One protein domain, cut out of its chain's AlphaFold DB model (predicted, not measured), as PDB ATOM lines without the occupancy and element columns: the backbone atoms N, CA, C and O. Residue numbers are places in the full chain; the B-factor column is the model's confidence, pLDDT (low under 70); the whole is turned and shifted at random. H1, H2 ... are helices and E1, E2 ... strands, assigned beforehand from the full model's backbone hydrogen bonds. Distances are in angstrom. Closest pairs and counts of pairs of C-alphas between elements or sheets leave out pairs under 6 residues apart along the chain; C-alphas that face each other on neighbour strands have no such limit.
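Overview. This is residues 79 to 112 and 159 to 271 of the 288 residues of an uncharacterized protein of Bacteroidales bacterium (UniProt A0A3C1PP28). A twisted sheet of seven strands folds back on itself into two leaves, E2 E1 E9 E8 facing E4 E3 with E5 as the hinge, and the short helix H3 packs on E8 near the middle of the domain. H1 packs along E1 at one end of the sheet, the tip of the small E6-E7 hairpin sticks out at residues 226 to 231, and H2 lies off the sheet. The 147 printed residues hold three named helices and nine named strands, in the order E1 H1 E2 H2 E3 E4 E5 E6 E7 H3 E8 E9; the class is mixed, helices and strands. The large sheet runs E2 E1 E9 E8 E5 E4 E3, all antiparallel. The whole is compact, with a radius of gyration of the C-alphas of 15.3 A and spans of 39 by 38 by 31 A.

Along the chain. E1, residues 82 to 92, begins with C-alpha 82 at (223.474, 156.040, 191.679) and is 32.7 A long. H1 is residues 95 to 104, 14.6 A, and E2 residues 108 to 112. After the cut come H2, residues 163 to 168, and E3, residues 176 to 186, which bends by 90 degrees at residue 181. E4, residues 189 to 198, bends by 53 degrees at residue 195; E5 is residues 207 to 213. E6, residues 223 to 226, E7, residues 231 to 233, and H3, residues 236 to 240, follow. E8, residues 246 to 254, bends by 58 degrees at residue 249. E9, residues 257 to 267, is 30.3 A long and ends with C-alpha 267 at (227.665, 159.108, 192.103).

Arrangement. In the large sheet, the neighbour strands E1 and E2 have N 86 and O 109 within hydrogen-bond range at 2.9 A, and the neighbour strands E1 and E9 have N 87 and O 262 within hydrogen-bond range at 2.9 A. The hairpin E8 and E9 has N 261 and O 250 at 2.8 A; E8 and E5 have N 209 and O 251 at 2.9 A. E3 E4 E5 form a meander, each strand the antiparallel neighbour of the one before, with N 194 and O 210 at 2.8 A and N 193 and O 182 at 2.9 A. H1 is on the sheet at a height of 8.4 A, along the strands at 6 degrees to E1 on the local plane; its closest C-alphas to E1 are those of Val 98 and Ala 90, 5.4 A. H3 is on the sheet over E8 at a height of 8.1 A, with Pro 237 and Val 247 closest, their C-alphas 5.7 A apart. The hairpin E6 and E7 has N 225 and O 232 at 2.8 A. H2 is not on the large sheet. In H1, H2 and H3 every O i to N i+4 pair is within hydrogen-bond range.

Size, cuts and confidence. The C-alphas farthest apart, of Asp 181 and Asp 228, are 46.2 A apart. Residues 113 to 158 are not printed, and C-alphas 112 and 159 are 18.5 A apart across this cut. Of the links that are printed whole, none is long. The mean pLDDT of the printed part is 93.6; residues 241 to 242 are under 70.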
ATOM      1  N   TYR A  79     214.137 161.237 194.878       82.81
ATOM      2  CA  TYR A  79     214.693 159.908 194.651       82.81
ATOM      3  C   TYR A  79     215.723 159.974 193.531       82.81
ATOM      4  O   TYR A  79     215.465 160.552 192.474       82.81
ATOM      5  N   ASN A  80     216.883 159.373 193.768       86.81
ATOM      6  CA  ASN A  80     217.946 159.315 192.784       86.81
ATOM      7  C   ASN A  80     218.506 157.900 192.642       86.81
ATOM      8  O   ASN A  80     218.490 157.105 193.581       86.81
ATOM      9  N   TYR A  81     219.017 157.604 191.454       92.88
ATOM     10  CA  TYR A  81     219.750 156.383 191.149       92.88
ATOM     11  C   TYR A  81     221.238 156.701 191.113       92.88
ATOM     12  O   TYR A  81     221.643 157.819 190.794       92.88
ATOM     13  N   GLY A  82     222.071 155.736 191.475       95.94
ATOM     14  CA  GLY A  82     223.474 156.040 191.679       95.94
ATOM     15  C   GLY A  82     224.256 154.949 192.366       95.94
ATOM     16  O   GLY A  82     223.829 153.799 192.447       95.94
ATOM     17  N   SER A  83     225.414 155.336 192.882       97.12
ATOM     18  CA  SER A  83     226.281 154.455 193.651       97.12
ATOM     19  C   SER A  83     226.922 155.188 194.812       97.12
ATOM     20  O   SER A  83     227.282 156.359 194.684       97.12
ATOM     21  N   ILE A  84     227.144 154.483 195.912       97.81
ATOM     22  CA  ILE A  84     227.882 154.991 197.065       97.81
ATOM     23  C   ILE A  84     228.835 153.915 197.581       97.81
ATOM     24  O   ILE A  84     228.468 152.743 197.676       97.81
ATOM     25  N   THR A  85     230.060 154.318 197.901       98.44
ATOM     26  CA  THR A  85     231.048 153.455 198.553       98.44
ATOM     27  C   THR A  85     231.266 153.945 199.972       98.44
ATOM     28  O   THR A  85     231.623 155.109 200.154       98.44
ATOM     29  N   TYR A  86     231.086 153.072 200.960       98.44
ATOM     30  CA  TYR A  86     231.410 153.353 202.357       98.44
ATOM     31  C   TYR A  86     232.657 152.598 202.778       98.44
ATOM     32  O   TYR A  86     232.724 151.390 202.586       98.44
ATOM     33  N   VAL A  87     233.583 153.289 203.436       98.50
ATOM     34  CA  VAL A  87     234.633 152.655 204.238       98.50
ATOM     35  C   VAL A  87     234.191 152.646 205.693       98.50
ATOM     36  O   VAL A  87     233.612 153.622 206.182       98.50
ATOM     37  N   THR A  88     234.456 151.534 206.369       98.19
ATOM     38  CA  THR A  88     234.052 151.315 207.752       98.19
ATOM     39  C   THR A  88     235.269 151.164 208.649       98.19
ATOM     40  O   THR A  88     236.160 150.354 208.394       98.19
ATOM     41  N   GLU A  89     235.292 151.927 209.734       98.25
ATOM     42  CA  GLU A  89     236.371 151.934 210.713       98.25
ATOM     43  C   GLU A  89     235.814 151.744 212.124       98.25
ATOM     44  O   GLU A  89     234.686 152.132 212.425       98.25
ATOM     45  N   ALA A  90     236.623 151.157 213.005       98.25
ATOM     46  CA  ALA A  90     236.325 151.072 214.428       98.25
ATOM     47  C   ALA A  90     237.534 151.507 215.259       98.25
ATOM     48  O   ALA A  90     238.673 151.101 214.990       98.25
ATOM     49  N   SER A  91     237.263 152.322 216.273       98.44
ATOM     50  CA  SER A  91     238.234 152.915 217.192       98.44
ATOM     51  C   SER A  91     237.629 153.079 218.594       98.44
ATOM     52  O   SER A  91     236.482 152.706 218.826       98.44
ATOM     53  N   GLY A  92     238.396 153.617 219.543       97.81
ATOM     54  CA  GLY A  92     237.935 153.890 220.906       97.81
ATOM     55  C   GLY A  92     238.698 153.112 221.977       97.81
ATOM     56  O   GLY A  92     239.607 152.341 221.671       97.81
ATOM     57  N   SER A  93     238.371 153.363 223.247       98.12
ATOM     58  CA  SER A  93     239.084 152.782 224.395       98.12
ATOM     59  C   SER A  93     238.608 151.378 224.775       98.12
ATOM     60  O   SER A  93     239.282 150.695 225.542       98.12
ATOM     61  N   ASN A  94     237.474 150.923 224.237       98.00
ATOM     62  CA  ASN A  94     237.027 149.540 224.373       98.00
ATOM     63  C   ASN A  94     237.656 148.664 223.274       98.00
ATOM     64  O   ASN A  94     237.075 148.441 222.211       98.00
ATOM     65  N   GLU A  95     238.868 148.171 223.532       98.31
ATOM     66  CA  GLU A  95     239.646 147.378 222.570       98.31
ATOM     67  C   GLU A  95     238.939 146.087 222.130       98.31
ATOM     68  O   GLU A  95     239.048 145.684 220.969       98.31
ATOM     69  N   GLU A  96     238.190 145.444 223.033       98.06
ATOM     70  CA  GLU A  96     237.435 144.226 222.723       98.06
ATOM     71  C   GLU A  96     236.308 144.519 221.730       98.06
ATOM     72  O   GLU A  96     236.190 143.819 220.724       98.06
ATOM     73  N   GLY A  97     235.544 145.594 221.954       97.50
ATOM     74  CA  GLY A  97     234.498 146.044 221.034       97.50
ATOM     75  C   GLY A  97     235.047 146.382 219.645       97.50
ATOM     76  O   GLY A  97     234.506 145.929 218.635       97.50
ATOM     77  N   VAL A  98     236.182 147.088 219.582       98.19
ATOM     78  CA  VAL A  98     236.866 147.405 218.314       98.19
ATOM     79  C   VAL A  98     237.307 146.137 217.583       98.19
ATOM     80  O   VAL A  98     237.099 146.011 216.374       98.19
ATOM     81  N   LYS A  99     237.920 145.187 218.298       97.81
ATOM     82  CA  LYS A  99     238.380 143.917 217.721       97.81
ATOM     83  C   LYS A  99     237.209 143.078 217.211       97.81
ATOM     84  O   LYS A  99     237.295 142.545 216.106       97.81
ATOM     85  N   LEU A 100     236.135 142.976 217.995       96.94
ATOM     86  CA  LEU A 100     234.928 142.238 217.634       96.94
ATOM     87  C   LEU A 100     234.300 142.819 216.365       96.94
ATOM     88  O   LEU A 100     234.012 142.079 215.430       96.94
ATOM     89  N   PHE A 101     234.160 144.145 216.304       96.25
ATOM     90  CA  PHE A 101     233.613 144.819 215.134       96.25
ATOM     91  C   PHE A 101     234.436 144.524 213.876       96.25
ATOM     92  O   PHE A 101     233.892 144.066 212.874       96.25
ATOM     93  N   LYS A 102     235.764 144.704 213.942       96.56
ATOM     94  CA  LYS A 102     236.671 144.454 212.808       96.56
ATOM     95  C   LYS A 102     236.670 143.002 212.330       96.56
ATOM     96  O   LYS A 102     236.972 142.757 211.169       96.56
ATOM     97  N   ALA A 103     236.366 142.045 213.206       95.88
ATOM     98  CA  ALA A 103     236.308 140.633 212.840       95.88
ATOM     99  C   ALA A 103     235.057 140.273 212.023       95.88
ATOM    100  O   ALA A 103     235.083 139.290 211.286       95.88
ATOM    101  N   PHE A 104     233.970 141.039 212.158       95.69
ATOM    102  CA  PHE A 104     232.668 140.668 211.602       95.69
ATOM    103  C   PHE A 104     232.115 141.643 210.562       95.69
ATOM    104  O   PHE A 104     231.383 141.208 209.671       95.69
ATOM    105  N   ALA A 105     232.454 142.928 210.651       95.75
ATOM    106  CA  ALA A 105     231.991 143.946 209.718       95.75
ATOM    107  C   ALA A 105     232.810 143.956 208.420       95.75
ATOM    108  O   ALA A 105     234.008 143.655 208.417       95.75
ATOM    109  N   ALA A 106     232.168 144.347 207.319       97.50
ATOM    110  CA  ALA A 106     232.888 144.643 206.092       97.50
ATOM    111  C   ALA A 106     233.715 145.922 206.281       97.50
ATOM    112  O   ALA A 106     233.289 146.869 206.947       97.50
ATOM    113  N   THR A 107     234.903 145.948 205.691       97.88
ATOM    114  CA  THR A 107     235.768 147.137 205.690       97.88
ATOM    115  C   THR A 107     235.331 148.140 204.631       97.88
ATOM    116  O   THR A 107     235.482 149.346 204.828       97.88
ATOM    117  N   GLU A 108     234.727 147.654 203.549       98.31
ATOM    118  CA  GLU A 108     234.159 148.471 202.484       98.31
ATOM    119  C   GLU A 108     232.816 147.899 202.011       98.31
ATOM    120  O   GLU A 108     232.651 146.683 201.878       98.31
ATOM    121  N   TYR A 109     231.872 148.797 201.737       98.25
ATOM    122  CA  TYR A 109     230.593 148.506 201.100       98.25
ATOM    123  C   TYR A 109     230.495 149.277 199.789       98.25
ATOM    124  O   TYR A 109     230.584 150.505 199.803       98.25
ATOM    125  N   VAL A 110     230.239 148.595 198.675       98.25
ATOM    126  CA  VAL A 110     229.906 149.230 197.392       98.25
ATOM    127  C   VAL A 110     228.436 148.986 197.100       98.25
ATOM    128  O   VAL A 110     228.004 147.850 196.924       98.25
ATOM    129  N   LEU A 111     227.659 150.064 197.042       97.44
ATOM    130  CA  LEU A 111     226.221 150.011 196.825       97.44
ATOM    131  C   LEU A 111     225.862 150.688 195.513       97.44
ATOM    132  O   LEU A 111     226.398 151.755 195.203       97.44
ATOM    133  N   LYS A 112     224.935 150.096 194.761       97.19
ATOM    134  CA  LYS A 112     224.389 150.693 193.537       97.19
ATOM    135  C   LYS A 112     222.878 150.535 193.512       97.19
ATOM    136  O   LYS A 112     222.336 149.505 193.912       97.19
ATOM    137  N   ASP A 159     210.459 148.773 204.716       87.00
ATOM    138  CA  ASP A 159     209.504 149.856 204.443       87.00
ATOM    139  C   ASP A 159     208.106 149.363 204.043       87.00
ATOM    140  O   ASP A 159     207.126 150.088 204.222       87.00
ATOM    141  N   LYS A 160     208.005 148.132 203.525       90.06
ATOM    142  CA  LYS A 160     206.769 147.533 203.006       90.06
ATOM    143  C   LYS A 160     206.117 146.534 203.968       90.06
ATOM    144  O   LYS A 160     205.152 145.882 203.576       90.06
ATOM    145  N   TRP A 161     206.617 146.381 205.195       89.25
ATOM    146  CA  TRP A 161     205.961 145.516 206.181       89.25
ATOM    147  C   TRP A 161     204.573 146.042 206.556       89.25
ATOM    148  O   TRP A 161     204.327 147.252 206.578       89.25
ATOM    149  N   ASP A 162     203.664 145.122 206.868       92.19
ATOM    150  CA  ASP A 162     202.336 145.449 207.375       92.19
ATOM    151  C   ASP A 162     202.400 146.008 208.809       92.19
ATOM    152  O   ASP A 162     203.355 145.771 209.550       92.19
ATOM    153  N   GLU A 163     201.361 146.739 209.219       91.06
ATOM    154  CA  GLU A 163     201.305 147.399 210.530       91.06
ATOM    155  C   GLU A 163     201.424 146.437 211.720       91.06
ATOM    156  O   GLU A 163     201.997 146.814 212.743       91.06
ATOM    157  N   ALA A 164     200.939 145.194 211.606       91.94
ATOM    158  CA  ALA A 164     201.082 144.224 212.687       91.94
ATOM    159  C   ALA A 164     202.559 143.849 212.862       91.94
ATOM    160  O   ALA A 164     203.074 143.887 213.979       91.94
ATOM    161  N   THR A 165     203.272 143.593 211.765       88.31
ATOM    162  CA  THR A 165     204.718 143.338 211.783       88.31
ATOM    163  C   THR A 165     205.499 144.538 212.337       88.31
ATOM    164  O   THR A 165     206.416 144.355 213.144       88.31
ATOM    165  N   LYS A 166     205.108 145.780 212.005       87.38
ATOM    166  CA  LYS A 166     205.737 146.990 212.576       87.38
ATOM    167  C   LYS A 166     205.585 147.082 214.095       87.38
ATOM    168  O   LYS A 166     206.528 147.490 214.768       87.38
ATOM    169  N   GLN A 167     204.436 146.679 214.643       88.88
ATOM    170  CA  GLN A 167     204.181 146.702 216.091       88.88
ATOM    171  C   GLN A 167     205.065 145.728 216.876       88.88
ATOM    172  O   GLN A 167     205.383 146.002 218.033       88.88
ATOM    173  N   PHE A 168     205.489 144.617 216.268       89.00
ATOM    174  CA  PHE A 168     206.413 143.673 216.905       89.00
ATOM    175  C   PHE A 168     207.867 144.148 216.890       89.00
ATOM    176  O   PHE A 168     208.672 143.667 217.688       89.00
ATOM    177  N   ALA A 169     208.208 145.082 216.000       85.81
ATOM    178  CA  ALA A 169     209.572 145.561 215.830       85.81
ATOM    179  C   ALA A 169     209.625 147.099 215.667       85.81
ATOM    180  O   ALA A 169     210.173 147.608 214.681       85.81
ATOM    181  N   PRO A 170     209.059 147.866 216.623       84.44
ATOM    182  CA  PRO A 170     208.896 149.314 216.499       84.44
ATOM    183  C   PRO A 170     210.231 150.055 216.380       84.44
ATOM    184  O   PRO A 170     210.289 151.106 215.745       84.44
ATOM    185  N   GLN A 171     211.320 149.491 216.910       83.12
ATOM    186  CA  GLN A 171     212.672 150.041 216.794       83.12
ATOM    187  C   GLN A 171     213.143 150.178 215.341       83.12
ATOM    188  O   GLN A 171     213.956 151.044 215.042       83.12
ATOM    189  N   PHE A 172     212.606 149.376 214.414       83.19
ATOM    190  CA  PHE A 172     212.918 149.528 212.994       83.19
ATOM    191  C   PHE A 172     212.264 150.763 212.372       83.19
ATOM    192  O   PHE A 172     212.710 151.205 211.321       83.19
ATOM    193  N   TYR A 173     211.226 151.330 212.991       82.56
ATOM    194  CA  TYR A 173     210.437 152.440 212.441       82.56
ATOM    195  C   TYR A 173     210.557 153.725 213.241       82.56
ATOM    196  O   TYR A 173     210.281 154.798 212.702       82.56
ATOM    197  N   LYS A 174     210.960 153.620 214.507       85.12
ATOM    198  CA  LYS A 174     211.225 154.772 215.347       85.12
ATOM    199  C   LYS A 174     212.562 155.376 214.925       85.12
ATOM    200  O   LYS A 174     213.620 154.785 215.122       85.12
ATOM    201  N   TYR A 175     212.468 156.531 214.285       85.75
ATOM    202  CA  TYR A 175     213.608 157.319 213.861       85.75
ATOM    203  C   TYR A 175     213.431 158.740 214.369       85.75
ATOM    204  O   TYR A 175     212.475 159.419 213.993       85.75
ATOM    205  N   GLU A 176     214.357 159.169 215.215       90.25
ATOM    206  CA  GLU A 176     214.379 160.509 215.789       90.25
ATOM    207  C   GLU A 176     215.790 161.060 215.609       90.25
ATOM    208  O   GLU A 176     216.767 160.457 216.056       90.25
ATOM    209  N   ALA A 177     215.898 162.186 214.909       92.75
ATOM    210  CA  ALA A 177     217.151 162.902 214.747       92.75
ATOM    211  C   ALA A 177     216.893 164.403 214.644       92.75
ATOM    212  O   ALA A 177     215.947 164.834 213.978       92.75
ATOM    213  N   GLU A 178     217.765 165.180 215.271       94.56
ATOM    214  CA  GLU A 178     217.707 166.635 215.306       94.56
ATOM    215  C   GLU A 178     218.782 167.217 214.386       94.56
ATOM    216  O   GLU A 178     219.961 166.868 214.482       94.56
ATOM    217  N   ALA A 179     218.364 168.075 213.457       95.25
ATOM    218  CA  ALA A 179     219.276 168.786 212.572       95.25
ATOM    219  C   ALA A 179     220.046 169.860 213.351       95.25
ATOM    220  O   ALA A 179     219.498 170.504 214.240       95.25
ATOM    221  N   THR A 180     221.294 170.103 212.967       96.50
ATOM    222  CA  THR A 180     222.112 171.201 213.501       96.50
ATOM    223  C   THR A 180     222.505 172.170 212.382       96.50
ATOM    224  O   THR A 180     222.359 171.857 211.199       96.50
ATOM    225  N   ASP A 181     223.068 173.322 212.744       97.00
ATOM    226  CA  ASP A 181     223.618 174.292 211.783       97.00
ATOM    227  C   ASP A 181     225.038 173.937 211.295       97.00
ATOM    228  O   ASP A 181     225.658 174.697 210.546       97.00
ATOM    229  N   GLU A 182     225.580 172.790 211.712       98.12
ATOM    230  CA  GLU A 182     226.899 172.318 211.295       98.12
ATOM    231  C   GLU A 182     226.832 171.596 209.940       98.12
ATOM    232  O   GLU A 182     225.947 170.776 209.681       98.12
ATOM    233  N   TYR A 183     227.828 171.858 209.089       98.12
ATOM    234  CA  TYR A 183     227.972 171.224 207.779       98.12
ATOM    235  C   TYR A 183     229.397 170.716 207.559       98.12
ATOM    236  O   TYR A 183     230.359 171.324 208.029       98.12
ATOM    237  N   LEU A 184     229.523 169.626 206.807       98.12
ATOM    238  CA  LEU A 184     230.792 169.029 206.399       98.12
ATOM    239  C   LEU A 184     230.727 168.679 204.913       98.12
ATOM    240  O   LEU A 184     229.720 168.153 204.441       98.12
ATOM    241  N   GLU A 185     231.794 168.969 204.174       98.25
ATOM    242  CA  GLU A 185     231.911 168.544 202.780       98.25
ATOM    243  C   GLU A 185     232.432 167.104 202.717       98.25
ATOM    244  O   GLU A 185     233.510 166.802 203.229       98.25
ATOM    245  N   ILE A 186     231.659 166.205 202.104       98.06
ATOM    246  CA  ILE A 186     232.011 164.794 201.914       98.06
ATOM    247  C   ILE A 186     231.693 164.427 200.467       98.06
ATOM    248  O   ILE A 186     230.602 164.712 199.980       98.06
ATOM    249  N   CYS A 187     232.648 163.813 199.760       97.62
ATOM    250  CA  CYS A 187     232.513 163.492 198.331       97.62
ATOM    251  C   CYS A 187     232.147 164.705 197.440       97.62
ATOM    252  O   CYS A 187     231.505 164.527 196.412       97.62
ATOM    253  N   GLY A 188     232.525 165.932 197.825       97.25
ATOM    254  CA  GLY A 188     232.165 167.161 197.099       97.25
ATOM    255  C   GLY A 188     230.737 167.664 197.349       97.25
ATOM    256  O   GLY A 188     230.274 168.570 196.660       97.25
ATOM    257  N   HIS A 189     230.026 167.091 198.325       97.12
ATOM    258  CA  HIS A 189     228.670 167.482 198.697       97.12
ATOM    259  C   HIS A 189     228.627 168.028 200.123       97.12
ATOM    260  O   HIS A 189     229.277 167.504 201.028       97.12
ATOM    261  N   LYS A 190     227.824 169.074 200.336       97.50
ATOM    262  CA  LYS A 190     227.616 169.684 201.651       97.50
ATOM    263  C   LYS A 190     226.595 168.863 202.442       97.50
ATOM    264  O   LYS A 190     225.402 168.944 202.171       97.50
ATOM    265  N   ALA A 191     227.064 168.097 203.420       97.06
ATOM    266  CA  ALA A 191     226.217 167.320 204.315       97.06
ATOM    267  C   ALA A 191     225.929 168.092 205.604       97.06
ATOM    268  O   ALA A 191     226.844 168.662 206.204       97.06
ATOM    269  N   ARG A 192     224.672 168.094 206.046       97.12
ATOM    270  CA  ARG A 192     224.253 168.667 207.327       97.12
ATOM    271  C   ARG A 192     224.409 167.632 208.435       97.12
ATOM    272  O   ARG A 192     224.136 166.450 208.229       97.12
ATOM    273  N   LYS A 193     224.845 168.062 209.615       97.44
ATOM    274  CA  LYS A 193     224.947 167.195 210.793       97.44
ATOM    275  C   LYS A 193     223.599 167.030 211.481       97.44
ATOM    276  O   LYS A 193     222.895 168.008 211.739       97.44
ATOM    277  N   TYR A 194     223.317 165.792 211.855       96.12
ATOM    278  CA  TYR A 194     222.168 165.356 212.626       96.12
ATOM    279  C   TYR A 194     222.637 164.635 213.889       96.12
ATOM    280  O   TYR A 194     223.478 163.733 213.821       96.12
ATOM    281  N   ILE A 195     222.073 165.012 215.034       96.50
ATOM    282  CA  ILE A 195     222.199 164.260 216.283       96.50
ATOM    283  C   ILE A 195     221.116 163.188 216.265       96.50
ATOM    284  O   ILE A 195     219.936 163.494 216.118       96.50
ATOM    285  N   VAL A 196     221.519 161.923 216.345       94.44
ATOM    286  CA  VAL A 196     220.610 160.788 216.204       94.44
ATOM    287  C   VAL A 196     220.177 160.303 217.580       94.44
ATOM    288  O   VAL A 196     220.952 159.678 218.311       94.44
ATOM    289  N   GLU A 197     218.912 160.533 217.904       93.06
ATOM    290  CA  GLU A 197     218.324 160.158 219.187       93.06
ATOM    291  C   GLU A 197     217.860 158.700 219.200       93.06
ATOM    292  O   GLU A 197     218.115 157.978 220.169       93.06
ATOM    293  N   GLU A 198     217.274 158.218 218.103       90.12
ATOM    294  CA  GLU A 198     216.744 156.856 217.994       90.12
ATOM    295  C   GLU A 198     216.881 156.310 216.568       90.12
ATOM    296  O   GLU A 198     216.535 156.992 215.601       90.12
ATOM    297  N   PHE A 199     217.344 155.062 216.441       89.50
ATOM    298  CA  PHE A 199     217.229 154.256 215.222       89.50
ATOM    299  C   PHE A 199     217.462 152.769 215.530       89.50
ATOM    300  O   PHE A 199     218.033 152.419 216.560       89.50
ATOM    301  N   ALA A 200     217.087 151.892 214.597       86.06
ATOM    302  CA  ALA A 200     217.049 150.437 214.781       86.06
ATOM    303  C   ALA A 200     218.340 149.778 215.302       86.06
ATOM    304  O   ALA A 200     218.260 148.766 215.995       86.06
ATOM    305  N   ALA A 201     219.514 150.315 214.951       84.88
ATOM    306  CA  ALA A 201     220.803 149.750 215.358       84.88
ATOM    307  C   ALA A 201     221.414 150.445 216.588       84.88
ATOM    308  O   ALA A 201     222.488 150.049 217.035       84.88
ATOM    309  N   LYS A 202     220.757 151.473 217.148       88.12
ATOM    310  CA  LYS A 202     221.230 152.177 218.344       88.12
ATOM    311  C   LYS A 202     220.922 151.353 219.584       88.12
ATOM    312  O   LYS A 202     219.763 151.170 219.945       88.12
ATOM    313  N   GLN A 203     221.955 150.898 220.281       91.19
ATOM    314  CA  GLN A 203     221.767 150.322 221.607       91.19
ATOM    315  C   GLN A 203     221.447 151.415 222.630       91.19
ATOM    316  O   GLN A 203     221.812 152.587 222.482       91.19
ATOM    317  N   LYS A 204     220.755 151.037 223.708       92.25
ATOM    318  CA  LYS A 204     220.408 151.973 224.779       92.25
ATOM    319  C   LYS A 204     221.681 152.566 225.392       92.25
ATOM    320  O   LYS A 204     222.514 151.835 225.916       92.25
ATOM    321  N   GLY A 205     221.787 153.893 225.379       93.50
ATOM    322  CA  GLY A 205     222.946 154.624 225.903       93.50
ATOM    323  C   GLY A 205     224.058 154.879 224.883       93.50
ATOM    324  O   GLY A 205     224.977 155.629 225.199       93.50
ATOM    325  N   ALA A 206     223.966 154.327 223.668       96.38
ATOM    326  CA  ALA A 206     224.839 154.736 222.575       96.38
ATOM    327  C   ALA A 206     224.517 156.173 222.138       96.38
ATOM    328  O   ALA A 206     223.372 156.628 222.250       96.38
ATOM    329  N   THR A 207     225.511 156.875 221.601       97.19
ATOM    330  CA  THR A 207     225.321 158.142 220.883       97.19
ATOM    331  C   THR A 207     225.578 157.924 219.402       97.19
ATOM    332  O   THR A 207     226.348 157.041 219.020       97.19
ATOM    333  N   ALA A 208     224.906 158.696 218.552       96.94
ATOM    334  CA  ALA A 208     225.134 158.625 217.120       96.94
ATOM    335  C   ALA A 208     225.011 160.003 216.468       96.94
ATOM    336  O   ALA A 208     224.187 160.828 216.864       96.94
ATOM    337  N   VAL A 209     225.853 160.240 215.467       97.19
ATOM    338  CA  VAL A 209     225.873 161.462 214.660       97.19
ATOM    339  C   VAL A 209     225.895 161.062 213.194       97.19
ATOM    340  O   VAL A 209     226.737 160.265 212.776       97.19
ATOM    341  N   ALA A 210     224.989 161.633 212.408       97.06
ATOM    342  CA  ALA A 210     224.921 161.421 210.970       97.06
ATOM    343  C   ALA A 210     225.203 162.729 210.226       97.06
ATOM    344  O   ALA A 210     224.768 163.794 210.644       97.06
ATOM    345  N   TRP A 211     225.910 162.647 209.107       97.50
ATOM    346  CA  TRP A 211     226.084 163.743 208.160       97.50
ATOM    347  C   TRP A 211     225.312 163.376 206.900       97.50
ATOM    348  O   TRP A 211     225.670 162.408 206.231       97.50
ATOM    349  N   ILE A 212     224.233 164.102 206.615       96.06
ATOM    350  CA  ILE A 212     223.233 163.736 205.609       96.06
ATOM    351  C   ILE A 212     223.220 164.771 204.483       96.06
ATOM    352  O   ILE A 212     223.304 165.976 204.720       96.06
ATOM    353  N   LEU A 213     223.159 164.286 203.246       95.44
ATOM    354  CA  LEU A 213     222.868 165.076 202.056       95.44
ATOM    355  C   LEU A 213     221.348 165.133 201.862       95.44
ATOM    356  O   LEU A 213     220.760 164.183 201.347       95.44
ATOM    357  N   ASP A 214     220.737 166.245 202.265       92.00
ATOM    358  CA  ASP A 214     219.274 166.384 202.377       92.00
ATOM    359  C   ASP A 214     218.539 166.438 201.019       92.00
ATOM    360  O   ASP A 214     217.333 166.227 200.940       92.00
ATOM    361  N   GLU A 215     219.260 166.718 199.929       90.25
ATOM    362  CA  GLU A 215     218.677 166.955 198.598       90.25
ATOM    363  C   GLU A 215     218.226 165.679 197.874       90.25
ATOM    364  O   GLU A 215     217.370 165.728 196.986       90.25
ATOM    365  N   TYR A 216     218.825 164.540 198.224       90.69
ATOM    366  CA  TYR A 216     218.643 163.279 197.514       90.69
ATOM    367  C   TYR A 216     218.422 162.146 198.498       90.69
ATOM    368  O   TYR A 216     219.009 162.132 199.575       90.69
ATOM    369  N   THR A 217     217.654 161.144 198.087       91.00
ATOM    370  CA  THR A 217     217.604 159.841 198.756       91.00
ATOM    371  C   THR A 217     217.749 158.723 197.734       91.00
ATOM    372  O   THR A 217     217.412 158.892 196.558       91.00
ATOM    373  N   PHE A 218     218.220 157.565 198.181       89.00
ATOM    374  CA  PHE A 218     218.110 156.347 197.387       89.00
ATOM    375  C   PHE A 218     216.711 155.719 197.571       89.00
ATOM    376  O   PHE A 218     216.068 155.953 198.596       89.00
ATOM    377  N   PRO A 219     216.214 154.932 196.592       82.44
ATOM    378  CA  PRO A 219     214.994 154.129 196.721       82.44
ATOM    379  C   PRO A 219     215.035 153.226 197.967       82.44
ATOM    380  O   PRO A 219     216.116 153.032 198.522       82.44
ATOM    381  N   PRO A 220     213.897 152.654 198.413       72.31
ATOM    382  CA  PRO A 220     213.794 152.037 199.730       72.31
ATOM    383  C   PRO A 220     214.890 151.000 199.945       72.31
ATOM    384  O   PRO A 220     215.033 150.031 199.200       72.31
ATOM    385  N   SER A 221     215.672 151.259 200.978       80.19
ATOM    386  CA  SER A 221     217.004 150.702 201.136       80.19
ATOM    387  C   SER A 221     217.172 149.950 202.457       80.19
ATOM    388  O   SER A 221     218.244 149.437 202.768       80.19
ATOM    389  N   ARG A 222     216.075 149.802 203.212       90.31
ATOM    390  CA  ARG A 222     215.983 148.958 204.408       90.31
ATOM    391  C   ARG A 222     215.681 147.521 204.000       90.31
ATOM    392  O   ARG A 222     214.584 147.004 204.213       90.31
ATOM    393  N   LEU A 223     216.658 146.911 203.338       93.88
ATOM    394  CA  LEU A 223     216.557 145.570 202.774       93.88
ATOM    395  C   LEU A 223     217.194 144.539 203.708       93.88
ATOM    396  O   LEU A 223     218.270 144.759 204.271       93.88
ATOM    397  N   VAL A 224     216.517 143.403 203.855       95.19
ATOM    398  CA  VAL A 224     217.029 142.201 204.517       95.19
ATOM    399  C   VAL A 224     216.973 141.061 203.512       95.19
ATOM    400  O   VAL A 224     215.909 140.765 202.970       95.19
ATOM    401  N   PHE A 225     218.112 140.428 203.275       96.62
ATOM    402  CA  PHE A 225     218.267 139.285 202.391       96.62
ATOM    403  C   PHE A 225     218.488 138.028 203.225       96.62
ATOM    404  O   PHE A 225     219.308 138.038 204.140       96.62
ATOM    405  N   GLU A 226     217.760 136.952 202.940       97.31
ATOM    406  CA  GLU A 226     217.829 135.735 203.753       97.31
ATOM    407  C   GLU A 226     217.603 134.459 202.936       97.31
ATOM    408  O   GLU A 226     216.754 134.415 202.043       97.31
ATOM    409  N   ASN A 227     218.372 133.421 203.251       95.94
ATOM    410  CA  ASN A 227     218.140 132.030 202.869       95.94
ATOM    411  C   ASN A 227     218.529 131.115 204.047       95.94
ATOM    412  O   ASN A 227     218.907 131.600 205.112       95.94
ATOM    413  N   ASP A 228     218.480 129.795 203.860       94.75
ATOM    414  CA  ASP A 228     218.762 128.827 204.935       94.75
ATOM    415  C   ASP A 228     220.172 128.946 205.544       94.75
ATOM    416  O   ASP A 228     220.404 128.494 206.665       94.75
ATOM    417  N   ALA A 229     221.127 129.524 204.813       94.06
ATOM    418  CA  ALA A 229     222.526 129.607 205.221       94.06
ATOM    419  C   ALA A 229     222.955 131.011 205.666       94.06
ATOM    420  O   ALA A 229     223.933 131.145 206.404       94.06
ATOM    421  N   LYS A 230     222.290 132.063 205.179       94.69
ATOM    422  CA  LYS A 230     222.768 133.443 205.286       94.69
ATOM    423  C   LYS A 230     221.636 134.417 205.548       94.69
ATOM    424  O   LYS A 230     220.550 134.307 204.989       94.69
ATOM    425  N   ARG A 231     221.965 135.443 206.332       96.25
ATOM    426  CA  ARG A 231     221.140 136.629 206.537       96.25
ATOM    427  C   ARG A 231     222.014 137.871 206.408       96.25
ATOM    428  O   ARG A 231     222.940 138.058 207.191       96.25
ATOM    429  N   ILE A 232     221.721 138.697 205.413       96.12
ATOM    430  CA  ILE A 232     222.490 139.887 205.036       96.12
ATOM    431  C   ILE A 232     221.547 141.087 205.110       96.12
ATOM    432  O   ILE A 232     220.384 140.995 204.726       96.12
ATOM    433  N   THR A 233     222.016 142.222 205.609       95.50
ATOM    434  CA  THR A 233     221.231 143.462 205.647       95.50
ATOM    435  C   THR A 233     221.903 144.525 204.799       95.50
ATOM    436  O   THR A 233     223.122 144.499 204.624       95.50
ATOM    437  N   ALA A 234     221.132 145.502 204.323       95.25
ATOM    438  CA  ALA A 234     221.730 146.733 203.823       95.25
ATOM    439  C   ALA A 234     222.638 147.365 204.903       95.25
ATOM    440  O   ALA A 234     222.344 147.226 206.100       95.25
ATOM    441  N   PRO A 235     223.727 148.058 204.526       95.25
ATOM    442  CA  PRO A 235     224.646 148.644 205.498       95.25
ATOM    443  C   PRO A 235     223.949 149.686 206.369       95.25
ATOM    444  O   PRO A 235     223.042 150.381 205.909       95.25
ATOM    445  N   VAL A 236     224.403 149.837 207.616       94.56
ATOM    446  CA  VAL A 236     223.745 150.684 208.628       94.56
ATOM    447  C   VAL A 236     223.426 152.107 208.133       94.56
ATOM    448  O   VAL A 236     222.288 152.526 208.332       94.56
ATOM    449  N   PRO A 237     224.326 152.843 207.439       95.12
ATOM    450  CA  PRO A 237     224.012 154.189 206.934       95.12
ATOM    451  C   PRO A 237     222.833 154.221 205.957       95.12
ATOM    452  O   PRO A 237     222.039 155.156 205.947       95.12
ATOM    453  N   VAL A 238     222.698 153.180 205.142       92.31
ATOM    454  CA  VAL A 238     221.636 153.067 204.144       92.31
ATOM    455  C   VAL A 238     220.346 152.579 204.782       92.31
ATOM    456  O   VAL A 238     219.290 153.164 204.559       92.31
ATOM    457  N   PHE A 239     220.451 151.592 205.669       87.62
ATOM    458  CA  PHE A 239     219.342 151.142 206.498       87.62
ATOM    459  C   PHE A 239     218.765 152.286 207.365       87.62
ATOM    460  O   PHE A 239     217.581 152.300 207.696       87.62
ATOM    461  N   PHE A 240     219.596 153.272 207.703       82.31
ATOM    462  CA  PHE A 240     219.229 154.494 208.410       82.31
ATOM    463  C   PHE A 240     218.604 155.573 207.499       82.31
ATOM    464  O   PHE A 240     217.598 156.178 207.862       82.31
ATOM    465  N   GLY A 241     219.185 155.833 206.321       65.06
ATOM    466  CA  GLY A 241     218.996 157.069 205.541       65.06
ATOM    467  C   GLY A 241     217.645 157.310 204.853       65.06
ATOM    468  O   GLY A 241     217.453 158.369 204.266       65.06
ATOM    469  N   ASN A 242     216.668 156.403 204.924       64.25
ATOM    470  CA  ASN A 242     215.533 156.408 203.984       64.25
ATOM    471  C   ASN A 242     214.553 157.615 204.073       64.25
ATOM    472  O   ASN A 242     213.629 157.717 203.274       64.25
ATOM    473  N   LYS A 243     214.687 158.535 205.039       75.12
ATOM    474  CA  LYS A 243     213.719 159.647 205.209       75.12
ATOM    475  C   LYS A 243     214.300 161.054 205.283       75.12
ATOM    476  O   LYS A 243     213.527 162.005 205.282       75.12
ATOM    477  N   LYS A 244     215.617 161.205 205.417       84.44
ATOM    478  CA  LYS A 244     216.258 162.528 205.549       84.44
ATOM    479  C   LYS A 244     217.246 162.825 204.433       84.44
ATOM    480  O   LYS A 244     217.558 163.987 204.234       84.44
ATOM    481  N   GLY A 245     217.692 161.801 203.711       92.62
ATOM    482  CA  GLY A 245     218.586 161.936 202.573       92.62
ATOM    483  C   GLY A 245     219.701 160.894 202.597       92.62
ATOM    484  O   GLY A 245     219.668 159.934 203.369       92.62
ATOM    485  N   ILE A 246     220.718 161.071 201.761       95.00
ATOM    486  CA  ILE A 246     221.844 160.132 201.695       95.00
ATOM    487  C   ILE A 246     222.798 160.400 202.863       95.00
ATOM    488  O   ILE A 246     223.378 161.478 202.972       95.00
ATOM    489  N   VAL A 247     223.005 159.409 203.728       95.94
ATOM    490  CA  VAL A 247     223.986 159.499 204.818       95.94
ATOM    491  C   VAL A 247     225.393 159.422 204.238       95.94
ATOM    492  O   VAL A 247     225.806 158.377 203.763       95.94
ATOM    493  N   LEU A 248     226.165 160.502 204.298       97.44
ATOM    494  CA  LEU A 248     227.553 160.510 203.829       97.44
ATOM    495  C   LEU A 248     228.548 160.125 204.924       97.44
ATOM    496  O   LEU A 248     229.644 159.661 204.625       97.44
ATOM    497  N   LYS A 249     228.180 160.281 206.196       98.00
ATOM    498  CA  LYS A 249     228.955 159.751 207.321       98.00
ATOM    499  C   LYS A 249     228.036 159.398 208.478       98.00
ATOM    500  O   LYS A 249     227.142 160.172 208.799       98.00
ATOM    501  N   LEU A 250     228.278 158.262 209.121       97.44
ATOM    502  CA  LEU A 250     227.592 157.845 210.341       97.44
ATOM    503  C   LEU A 250     228.630 157.440 211.377       97.44
ATOM    504  O   LEU A 250     229.457 156.573 211.116       97.44
ATOM    505  N   GLU A 251     228.570 158.056 212.549       98.06
ATOM    506  CA  GLU A 251     229.395 157.709 213.699       98.06
ATOM    507  C   GLU A 251     228.492 157.209 214.823       98.06
ATOM    508  O   GLU A 251     227.515 157.872 215.166       98.06
ATOM    509  N   ILE A 252     228.805 156.040 215.377       97.44
ATOM    510  CA  ILE A 252     228.080 155.421 216.486       97.44
ATOM    511  C   ILE A 252     229.093 155.149 217.589       97.44
ATOM    512  O   ILE A 252     230.061 154.426 217.366       97.44
ATOM    513  N   ASN A 253     228.870 155.708 218.774       98.00
ATOM    514  CA  ASN A 253     229.671 155.426 219.957       98.00
ATOM    515  C   ASN A 253     228.848 154.599 220.945       98.00
ATOM    516  O   ASN A 253     227.883 155.088 221.535       98.00
ATOM    517  N   GLU A 254     229.256 153.349 221.139       97.00
ATOM    518  CA  GLU A 254     228.660 152.431 222.097       97.00
ATOM    519  C   GLU A 254     229.730 151.925 223.066       97.00
ATOM    520  O   GLU A 254     230.672 151.233 222.679       97.00
ATOM    521  N   ASN A 255     229.590 152.260 224.352       96.38
ATOM    522  CA  ASN A 255     230.518 151.831 225.405       96.38
ATOM    523  C   ASN A 255     231.994 152.129 225.066       96.38
ATOM    524  O   ASN A 255     232.860 151.273 225.251       96.38
ATOM    525  N   ASN A 256     232.277 153.329 224.543       97.81
ATOM    526  CA  ASN A 256     233.592 153.758 224.050       97.81
ATOM    527  C   ASN A 256     234.158 152.921 222.888       97.81
ATOM    528  O   ASN A 256     235.369 152.940 222.657       97.81
ATOM    529  N   THR A 257     233.305 152.198 222.163       98.19
ATOM    530  CA  THR A 257     233.595 151.671 220.826       98.19
ATOM    531  C   THR A 257     232.962 152.618 219.824       98.19
ATOM    532  O   THR A 257     231.741 152.744 219.776       98.19
ATOM    533  N   ILE A 258     233.787 153.298 219.039       98.38
ATOM    534  CA  ILE A 258     233.354 154.237 218.010       98.38
ATOM    535  C   ILE A 258     233.457 153.530 216.668       98.38
ATOM    536  O   ILE A 258     234.556 153.217 216.210       98.38
ATOM    537  N   VAL A 259     232.311 153.292 216.042       98.12
ATOM    538  CA  VAL A 259     232.203 152.781 214.677       98.12
ATOM    539  C   VAL A 259     231.878 153.944 213.755       98.12
ATOM    540  O   VAL A 259     230.955 154.715 214.017       98.12
ATOM    541  N   THR A 260     232.619 154.065 212.661       98.38
ATOM    542  CA  THR A 260     232.424 155.118 211.670       98.38
ATOM    543  C   THR A 260     232.252 154.512 210.290       98.38
ATOM    544  O   THR A 260     233.105 153.765 209.825       98.38
ATOM    545  N   PHE A 261     231.173 154.886 209.614       98.19
ATOM    546  CA  PHE A 261     230.958 154.637 208.196       98.19
ATOM    547  C   PHE A 261     231.142 155.959 207.463       98.19
ATOM    548  O   PHE A 261     230.443 156.923 207.777       98.19
ATOM    549  N   THR A 262     232.053 156.026 206.496       98.50
ATOM    550  CA  THR A 262     232.315 157.250 205.725       98.50
ATOM    551  C   THR A 262     232.184 156.966 204.241       98.50
ATOM    552  O   THR A 262     232.851 156.076 203.717       98.50
ATOM    553  N   ALA A 263     231.340 157.732 203.555       98.31
ATOM    554  CA  ALA A 263     231.243 157.701 202.110       98.31
ATOM    555  C   ALA A 263     232.546 158.233 201.500       98.31
ATOM    556  O   ALA A 263     232.943 159.372 201.752       98.31
ATOM    557  N   THR A 264     233.215 157.408 200.702       98.44
ATOM    558  CA  THR A 264     234.453 157.770 199.993       98.44
ATOM    559  C   THR A 264     234.213 158.063 198.519       98.44
ATOM    560  O   THR A 264     235.021 158.739 197.883       98.44
ATOM    561  N   LYS A 265     233.096 157.568 197.972       98.31
ATOM    562  CA  LYS A 265     232.630 157.850 196.613       98.31
ATOM    563  C   LYS A 265     231.114 157.982 196.617       98.31
ATOM    564  O   LYS A 265     230.433 157.148 197.208       98.31
ATOM    565  N   LEU A 266     230.603 158.979 195.903       97.62
ATOM    566  CA  LEU A 266     229.185 159.138 195.601       97.62
ATOM    567  C   LEU A 266     229.035 159.478 194.119       97.62
ATOM    568  O   LEU A 266     229.709 160.370 193.609       97.62
ATOM    569  N   SER A 267     228.144 158.769 193.438       96.88
ATOM    570  CA  SER A 267     227.665 159.108 192.103       96.88
ATOM    571  C   SER A 267     226.150 159.189 192.150       96.88
ATOM    572  O   SER A 267     225.494 158.248 192.592       96.88
ATOM    573  N   LEU A 268     225.608 160.303 191.670       95.31
ATOM    574  CA  LEU A 268     224.173 160.543 191.498       95.31
ATOM    575  C   LEU A 268     223.726 160.298 190.047       95.31
ATOM    576  O   LEU A 268     222.730 160.850 189.585       95.31
ATOM    577  N   VAL A 269     224.529 159.533 189.305       94.12
ATOM    578  CA  VAL A 269     224.255 159.107 187.933       94.12
ATOM    579  C   VAL A 269     223.883 157.635 187.966       94.12
ATOM    580  O   VAL A 269     224.603 156.838 188.569       94.12
ATOM    581  N   ALA A 270     222.790 157.281 187.286       92.00
ATOM    582  CA  ALA A 270     222.326 155.904 187.203       92.00
ATOM    583  C   ALA A 270     223.459 154.956 186.737       92.00
ATOM    584  O   ALA A 270     224.119 155.244 185.734       92.00
ATOM    585  N   PRO A 271     223.701 153.847 187.458       92.75
ATOM    586  CA  PRO A 271     224.724 152.864 187.104       92.75
ATOM    587  C   PRO A 271     224.371 152.098 185.819       92.75
ATOM    588  O   PRO A 271     223.221 152.091 185.375       92.75
TER     589      PRO A 271